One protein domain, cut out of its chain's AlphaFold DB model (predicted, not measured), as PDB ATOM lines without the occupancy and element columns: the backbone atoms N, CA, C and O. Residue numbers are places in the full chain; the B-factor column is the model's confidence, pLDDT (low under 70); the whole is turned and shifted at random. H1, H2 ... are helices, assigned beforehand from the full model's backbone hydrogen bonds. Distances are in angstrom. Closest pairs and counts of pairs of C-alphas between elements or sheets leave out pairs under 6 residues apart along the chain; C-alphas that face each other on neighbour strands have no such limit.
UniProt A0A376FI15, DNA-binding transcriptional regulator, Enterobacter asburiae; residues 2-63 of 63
ATOM      1  N   GLN A   2      27.786  -7.981 111.529       57.16
ATOM      2  CA  GLN A   2      28.502  -7.032 110.635       57.16
ATOM      3  C   GLN A   2      30.010  -6.897 110.922       57.16
ATOM      4  O   GLN A   2      30.712  -6.184 110.222       57.16
ATOM      5  N   GLN A   3      30.551  -7.621 111.904       58.41
ATOM      6  CA  GLN A   3      31.931  -7.430 112.377       58.41
ATOM      7  C   GLN A   3      33.008  -8.161 111.547       58.41
ATOM      8  O   GLN A   3      34.131  -8.311 112.010       58.41
ATOM      9  N   ARG A   4      32.685  -8.660 110.344       82.06
ATOM     10  CA  ARG A   4      33.626  -9.450 109.518       82.06
ATOM     11  C   ARG A   4      33.932  -8.856 108.143       82.06
ATOM     12  O   ARG A   4      34.851  -9.341 107.492       82.06
ATOM     13  N   ALA A   5      33.184  -7.854 107.685       86.06
ATOM     14  CA  ALA A   5      33.420  -7.236 106.383       86.06
ATOM     15  C   ALA A   5      34.389  -6.053 106.517       86.06
ATOM     16  O   ALA A   5      34.211  -5.203 107.385       86.06
ATOM     17  N   THR A   6      35.385  -5.967 105.632       92.12
ATOM     18  CA  THR A   6      36.322  -4.828 105.578       92.12
ATOM     19  C   THR A   6      35.623  -3.526 105.176       92.12
ATOM     20  O   THR A   6      36.075  -2.440 105.531       92.12
ATOM     21  N   ARG A   7      34.531  -3.622 104.406       88.12
ATOM     22  CA  ARG A   7      33.720  -2.487 103.955       88.12
ATOM     23  C   ARG A   7      32.244  -2.854 104.034       88.12
ATOM     24  O   ARG A   7      31.853  -3.922 103.570       88.12
ATOM     25  N   CYS A   8      31.444  -1.946 104.581       89.00
ATOM     26  CA  CYS A   8      29.989  -2.037 104.617       89.00
ATOM     27  C   CYS A   8      29.409  -0.850 103.844       89.00
ATOM     28  O   CYS A   8      29.853   0.282 104.038       89.00
ATOM     29  N   LEU A   9      28.427  -1.110 102.984       86.69
ATOM     30  CA  LEU A   9      27.638  -0.076 102.320       86.69
ATOM     31  C   LEU A   9      26.237  -0.092 102.919       86.69
ATOM     32  O   LEU A   9      25.654  -1.160 103.106       86.69
ATOM     33  N   TYR A  10      25.721   1.089 103.238       84.88
ATOM     34  CA  TYR A  10      24.434   1.251 103.899       84.88
ATOM     35  C   TYR A  10      23.448   1.894 102.934       84.88
ATOM     36  O   TYR A  10      23.794   2.827 102.211       84.88
ATOM     37  N   THR A  11      22.218   1.393 102.937       82.12
ATOM     38  CA  THR A  11      21.092   2.006 102.236       82.12
ATOM     39  C   THR A  11      20.173   2.682 103.232       82.12
ATOM     40  O   THR A  11      20.051   2.242 104.376       82.12
ATOM     41  N   ILE A  12      19.503   3.742 102.789       75.50
ATOM     42  CA  ILE A  12      18.363   4.301 103.509       75.50
ATOM     43  C   ILE A  12      17.124   3.720 102.840       75.50
ATOM     44  O   ILE A  12      16.819   4.051 101.698       75.50
ATOM     45  N   ALA A  13      16.450   2.812 103.535       67.12
ATOM     46  CA  ALA A  13      15.118   2.365 103.168       67.12
ATOM     47  C   ALA A  13      14.141   3.043 104.122       67.12
ATOM     48  O   ALA A  13      14.327   2.968 105.335       67.12
ATOM     49  N   GLU A  14      13.142   3.739 103.588       59.97
ATOM     50  CA  GLU A  14      12.115   4.367 104.414       59.97
ATOM     51  C   GLU A  14      11.363   3.276 105.194       59.97
ATOM     52  O   GLU A  14      10.666   2.435 104.616       59.97
ATOM     53  N   GLU A  15      11.556   3.248 106.512       58.16
ATOM     54  CA  GLU A  15      10.929   2.285 107.414       58.16
ATOM     55  C   GLU A  15       9.502   2.752 107.739       58.16
ATOM     56  O   GLU A  15       9.190   3.165 108.853       58.16
ATOM     57  N   GLN A  16       8.602   2.729 106.752       55.78
ATOM     58  CA  GLN A  16       7.176   2.757 107.082       55.78
ATOM     59  C   GLN A  16       6.816   1.413 107.724       55.78
ATOM     60  O   GLN A  16       7.160   0.365 107.186       55.78
ATOM     61  N   ALA A  17       6.132   1.440 108.873       56.62
ATOM     62  CA  ALA A  17       5.821   0.299 109.750       56.62
ATOM     63  C   ALA A  17       4.865  -0.768 109.153       56.62
ATOM     64  O   ALA A  17       4.068  -1.391 109.856       56.62
ATOM     65  N   THR A  18       4.913  -0.986 107.843       55.56
ATOM     66  CA  THR A  18       4.115  -1.934 107.072       55.56
ATOM     67  C   THR A  18       5.001  -2.653 106.050       55.56
ATOM     68  O   THR A  18       6.105  -2.224 105.724       55.56
ATOM     69  N   ARG A  19       4.509  -3.789 105.540       57.38
ATOM     70  CA  ARG A  19       5.146  -4.742 104.600       57.38
ATOM     71  C   ARG A  19       5.983  -4.122 103.452       57.38
ATOM     72  O   ARG A  19       6.852  -4.802 102.913       57.38
ATOM     73  N   SER A  20       5.754  -2.859 103.097       57.44
ATOM     74  CA  SER A  20       6.484  -2.085 102.083       57.44
ATOM     75  C   SER A  20       7.937  -1.737 102.446       57.44
ATOM     76  O   SER A  20       8.740  -1.536 101.534       57.44
ATOM     77  N   ALA A  21       8.327  -1.728 103.727       59.66
ATOM     78  CA  ALA A  21       9.710  -1.433 104.132       59.66
ATOM     79  C   ALA A  21      10.727  -2.467 103.607       59.66
ATOM     80  O   ALA A  21      11.824  -2.109 103.180       59.66
ATOM     81  N   ALA A  22      10.352  -3.751 103.553       64.62
ATOM     82  CA  ALA A  22      11.212  -4.808 103.012       64.62
ATOM     83  C   ALA A  22      11.410  -4.688 101.488       64.62
ATOM     84  O   ALA A  22      12.495  -4.972 100.974       64.62
ATOM     85  N   ILE A  23      10.381  -4.221 100.769       68.62
ATOM     86  CA  ILE A  23      10.446  -3.964  99.323       68.62
ATOM     87  C   ILE A  23      11.349  -2.756  99.064       68.62
ATOM     88  O   ILE A  23      12.290  -2.863  98.286       68.62
ATOM     89  N   SER A  24      11.127  -1.655  99.790       75.69
ATOM     90  CA  SER A  24      11.974  -0.455  99.743       75.69
ATOM     91  C   SER A  24      13.446  -0.786 100.034       75.69
ATOM     92  O   SER A  24      14.343  -0.362  99.306       75.69
ATOM     93  N   SER A  25      13.703  -1.644 101.028       79.81
ATOM     94  CA  SER A  25      15.052  -2.102 101.372       79.81
ATOM     95  C   SER A  25      15.703  -2.938 100.275       79.81
ATOM     96  O   SER A  25      16.846  -2.670  99.903       79.81
ATOM     97  N   THR A  26      14.968  -3.893  99.700       84.81
ATOM     98  CA  THR A  26      15.467  -4.709  98.582       84.81
ATOM     99  C   THR A  26      15.785  -3.833  97.373       84.81
ATOM    100  O   THR A  26      16.868  -3.941  96.804       84.81
ATOM    101  N   SER A  27      14.890  -2.908  97.015       86.75
ATOM    102  CA  SER A  27      15.125  -1.948  95.935       86.75
ATOM    103  C   SER A  27      16.368  -1.100  96.184       86.75
ATOM    104  O   SER A  27      17.192  -0.953  95.286       86.75
ATOM    105  N   ALA A  28      16.568  -0.602  97.406       86.19
ATOM    106  CA  ALA A  28      17.755   0.177  97.734       86.19
ATOM    107  C   ALA A  28      19.055  -0.641  97.647       86.19
ATOM    108  O   ALA A  28      20.082  -0.128  97.202       86.19
ATOM    109  N   GLN A  29      19.021  -1.920  98.030       89.12
ATOM    110  CA  GLN A  29      20.167  -2.825  97.891       89.12
ATOM    111  C   GLN A  29      20.483  -3.139  96.420       89.12
ATOM    112  O   GLN A  29      21.657  -3.174  96.043       89.12
ATOM    113  N   MET A  30      19.455  -3.311  95.580       92.81
ATOM    114  CA  MET A  30      19.635  -3.457  94.132       92.81
ATOM    115  C   MET A  30      20.275  -2.198  93.538       92.81
ATOM    116  O   MET A  30      21.293  -2.310  92.860       92.81
ATOM    117  N   MET A  31      19.801  -1.006  93.920       92.12
ATOM    118  CA  MET A  31      20.402   0.258  93.474       92.12
ATOM    119  C   MET A  31      21.886   0.380  93.845       92.12
ATOM    120  O   MET A  31      22.683   0.835  93.028       92.12
ATOM    121  N   LEU A  32      22.300  -0.038  95.050       92.94
ATOM    122  CA  LEU A  32      23.729  -0.052  95.395       92.94
ATOM    123  C   LEU A  32      24.536  -0.971  94.480       92.94
ATOM    124  O   LEU A  32      25.655  -0.629  94.105       92.94
ATOM    125  N   THR A  33      23.981  -2.129  94.134       93.94
ATOM    126  CA  THR A  33      24.649  -3.089  93.249       93.94
ATOM    127  C   THR A  33      24.807  -2.505  91.846       93.94
ATOM    128  O   THR A  33      25.899  -2.578  91.279       93.94
ATOM    129  N   ASP A  34      23.774  -1.832  91.336       95.06
ATOM    130  CA  ASP A  34      23.817  -1.143  90.045       95.06
ATOM    131  C   ASP A  34      24.867  -0.022  90.038       95.06
ATOM    132  O   ASP A  34      25.669   0.079  89.109       95.06
ATOM    133  N   LEU A  35      24.927   0.792  91.099       95.62
ATOM    134  CA  LEU A  35      25.921   1.863  91.225       95.62
ATOM    135  C   LEU A  35      27.354   1.327  91.279       95.62
ATOM    136  O   LEU A  35      28.245   1.888  90.639       95.62
ATOM    137  N   LEU A  36      27.587   0.232  92.008       95.31
ATOM    138  CA  LEU A  36      28.894  -0.423  92.039       95.31
ATOM    139  C   LEU A  36      29.286  -0.959  90.662       95.31
ATOM    140  O   LEU A  36      30.432  -0.789  90.247       95.31
ATOM    141  N   PHE A  37      28.345  -1.571  89.944       95.31
ATOM    142  CA  PHE A  37      28.589  -2.054  88.590       95.31
ATOM    143  C   PHE A  37      28.939  -0.906  87.636       95.31
ATOM    144  O   PHE A  37      29.950  -0.974  86.937       95.31
ATOM    145  N   MET A  38      28.167   0.185  87.661       96.88
ATOM    146  CA  MET A  38      28.447   1.371  86.848       96.88
ATOM    147  C   MET A  38      29.820   1.971  87.170       96.88
ATOM    148  O   MET A  38      30.557   2.323  86.250       96.88
ATOM    149  N   ALA A  39      30.210   2.026  88.448       96.19
ATOM    150  CA  ALA A  39      31.537   2.492  88.847       96.19
ATOM    151  C   ALA A  39      32.662   1.591  88.303       96.19
ATOM    152  O   ALA A  39      33.668   2.102  87.816       96.19
ATOM    153  N   LEU A  40      32.490   0.264  88.331       94.38
ATOM    154  CA  LEU A  40      33.455  -0.683  87.754       94.38
ATOM    155  C   LEU A  40      33.590  -0.523  86.235       94.38
ATOM    156  O   LEU A  40      34.697  -0.616  85.709       94.38
ATOM    157  N   VAL A  41      32.481  -0.261  85.536       96.06
ATOM    158  CA  VAL A  41      32.488   0.036  84.096       96.06
ATOM    159  C   VAL A  41      33.235   1.342  83.826       96.06
ATOM    160  O   VAL A  41      34.108   1.384  82.964       96.06
ATOM    161  N   GLN A  42      32.941   2.397  84.589       96.00
ATOM    162  CA  GLN A  42      33.569   3.711  84.423       96.00
ATOM    163  C   GLN A  42      35.072   3.714  84.725       96.00
ATOM    164  O   GLN A  42      35.800   4.510  84.137       96.00
ATOM    165  N   GLN A  43      35.551   2.833  85.607       96.38
ATOM    166  CA  GLN A  43      36.981   2.693  85.899       96.38
ATOM    167  C   GLN A  43      37.799   2.174  84.708       96.38
ATOM    168  O   GLN A  43      38.995   2.443  84.638       96.38
ATOM    169  N   ASP A  44      37.182   1.417  83.797       96.44
ATOM    170  CA  ASP A  44      37.869   0.748  82.690       96.44
ATOM    171  C   ASP A  44      36.907   0.562  81.506       96.44
ATOM    172  O   ASP A  44      36.458  -0.545  81.194       96.44
ATOM    173  N   LEU A  45      36.554   1.680  80.865       96.12
ATOM    174  CA  LEU A  45      35.573   1.708  79.776       96.12
ATOM    175  C   LEU A  45      36.005   0.874  78.565       96.12
ATOM    176  O   LEU A  45      35.155   0.315  77.875       96.12
ATOM    177  N   GLU A  46      37.311   0.771  78.312       97.50
ATOM    178  CA  GLU A  46      37.850   0.022  77.174       97.50
ATOM    179  C   GLU A  46      37.633  -1.485  77.332       97.50
ATOM    180  O   GLU A  46      37.229  -2.156  76.381       97.50
ATOM    181  N   ARG A  47      37.863  -2.028  78.538       96.56
ATOM    182  CA  ARG A  47      37.749  -3.474  78.798       96.56
ATOM    183  C   ARG A  47      36.388  -3.895  79.341       96.56
ATOM    184  O   ARG A  47      36.094  -5.093  79.373       96.56
ATOM    185  N   ALA A  48      35.545  -2.956  79.767       96.69
ATOM    186  CA  ALA A  48      34.212  -3.260  80.281       96.69
ATOM    187  C   ALA A  48      33.364  -4.129  79.323       96.69
ATOM    188  O   ALA A  48      32.814  -5.130  79.795       96.69
ATOM    189  N   PRO A  49      33.296  -3.865  77.998       96.50
ATOM    190  CA  PRO A  49      32.511  -4.693  77.078       96.50
ATOM    191  C   PRO A  49      32.979  -6.152  77.008       96.50
ATOM    192  O   PRO A  49      32.157  -7.068  76.945       96.50
ATOM    193  N   GLU A  50      34.295  -6.383  77.034       97.44
ATOM    194  CA  GLU A  50      34.877  -7.728  77.038       97.44
ATOM    195  C   GLU A  50      34.517  -8.474  78.327       97.44
ATOM    196  O   GLU A  50      34.026  -9.602  78.271       97.44
ATOM    197  N   ARG A  51      34.688  -7.829  79.490       95.31
ATOM    198  CA  ARG A  51      34.359  -8.422  80.797       95.31
ATOM    199  C   ARG A  51      32.881  -8.786  80.913       95.31
ATOM    200  O   ARG A  51      32.564  -9.852  81.438       95.31
ATOM    201  N   ILE A  52      31.987  -7.936  80.400       95.56
ATOM    202  CA  ILE A  52      30.544  -8.209  80.368       95.56
ATOM    203  C   ILE A  52      30.267  -9.461  79.530       95.56
ATOM    204  O   ILE A  52      29.628 -10.392  80.020       95.56
ATOM    205  N   ARG A  53      30.811  -9.537  78.309       97.06
ATOM    206  CA  ARG A  53      30.633 -10.707  77.435       97.06
ATOM    207  C   ARG A  53      31.190 -11.984  78.063       97.06
ATOM    208  O   ARG A  53      30.533 -13.018  78.041       97.06
ATOM    209  N   HIS A  54      32.363 -11.897  78.685       95.88
ATOM    210  CA  HIS A  54      32.961 -13.029  79.384       95.88
ATOM    211  C   HIS A  54      32.077 -13.522  80.539       95.88
ATOM    212  O   HIS A  54      31.888 -14.727  80.704       95.88
ATOM    213  N   SER A  55      31.483 -12.608  81.315       93.44
ATOM    214  CA  SER A  55      30.549 -12.982  82.383       93.44
ATOM    215  C   SER A  55      29.314 -13.714  81.841       93.44
ATOM    216  O   SER A  55      28.899 -14.722  82.413       93.44
ATOM    217  N   GLU A  56      28.783 -13.280  80.694       95.75
ATOM    218  CA  GLU A  56      27.662 -13.933  80.014       95.75
ATOM    219  C   GLU A  56      28.024 -15.358  79.559       95.75
ATOM    220  O   GLU A  56      27.255 -16.300  79.766       95.75
ATOM    221  N   GLU A  57      29.214 -15.545  78.982       97.00
ATOM    222  CA  GLU A  57      29.723 -16.863  78.580       97.00
ATOM    223  C   GLU A  57      29.879 -17.820  79.765       97.00
ATOM    224  O   GLU A  57      29.610 -19.014  79.629       97.00
ATOM    225  N   LEU A  58      30.306 -17.317  80.926       95.62
ATOM    226  CA  LEU A  58      30.409 -18.126  82.140       95.62
ATOM    227  C   LEU A  58      29.033 -18.580  82.631       95.62
ATOM    228  O   LEU A  58      28.879 -19.750  82.965       95.62
ATOM    229  N   VAL A  59      28.026 -17.700  82.620       95.00
ATOM    230  CA  VAL A  59      26.652 -18.059  83.012       95.00
ATOM    231  C   VAL A  59      26.071 -19.118  82.076       95.00
ATOM    232  O   VAL A  59      25.479 -20.082  82.551       95.00
ATOM    233  N   LYS A  60      26.307 -19.007  80.762       94.44
ATOM    234  CA  LYS A  60      25.869 -20.017  79.781       94.44
ATOM    235  C   LYS A  60      26.440 -21.414  80.039       94.44
ATOM    236  O   LYS A  60      25.837 -22.383  79.606       94.44
ATOM    237  N   LYS A  61      27.582 -21.533  80.724       93.56
ATOM    238  CA  LYS A  61      28.175 -22.832  81.098       93.56
ATOM    239  C   LYS A  61      27.540 -23.456  82.344       93.56
ATOM    240  O   LYS A  61      27.838 -24.607  82.644       93.56
ATOM    241  N   LEU A  62      26.743 -22.695  83.093       89.12
ATOM    242  CA  LEU A  62      26.065 -23.157  84.308       89.12
ATOM    243  C   LEU A  62      24.638 -23.661  84.041       89.12
ATOM    244  O   LEU A  62      24.029 -24.208  84.959       89.12
ATOM    245  N   VAL A  63      24.113 -23.444  82.830       73.62
ATOM    246  CA  VAL A  63      22.752 -23.811  82.400       73.62
ATOM    247  C   VAL A  63      22.792 -25.020  81.480       73.62
ATOM    248  O   VAL A  63      23.690 -25.060  80.609       73.62
TER     249      VAL A  63
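What this domain is: This is residues 2 to 63 of the 63 residues of the protein "DNA-binding transcriptional regulator" of Enterobacter asburiae (UniProt A0A376FI15). One long helix, H1, meets a shorter helix, H2, near their ends in an open V, and residues 9 to 19, with no named element, run beside H1 and fold back into its beginning. Residues 2 to 8 stick out, and so does H2 from residue 53 on. The printed part has 62 residues with two named helices, H1 then H2, and no named strand: all helix. It is elongated, 44 by 29 by 24 A, and only just extended, close to loose, with a radius of gyration of the C-alphas of 16.2 A.

How they stand to each other: H1, residues 20 to 43, and H2, residues 48 to 60, are close but not clearly touching. Their closest C-alphas, of Val 41 and Ala 48, are 5.3 A apart. They run opposite ways at a steep tilt of 56 degrees. In both helices every O i to N i+4 pair is within hydrogen-bond range.

Where its parts are: H1 measures 34.9 A from C-alpha 20 at (6.484, -2.085, 102.083) to C-alpha 43. H2 measures 18.7 A and ends with C-alpha 60 at (25.869, -20.017, 79.781).

The domain as a whole: The C-alphas of Ala 17 and Glu 46, the two farthest apart, are separated by 45.7 A. The printed part has no cut, and the link from H1 to H2 is tight. Model pLDDT is under 70 at residues 2 to 3 and 13 to 23.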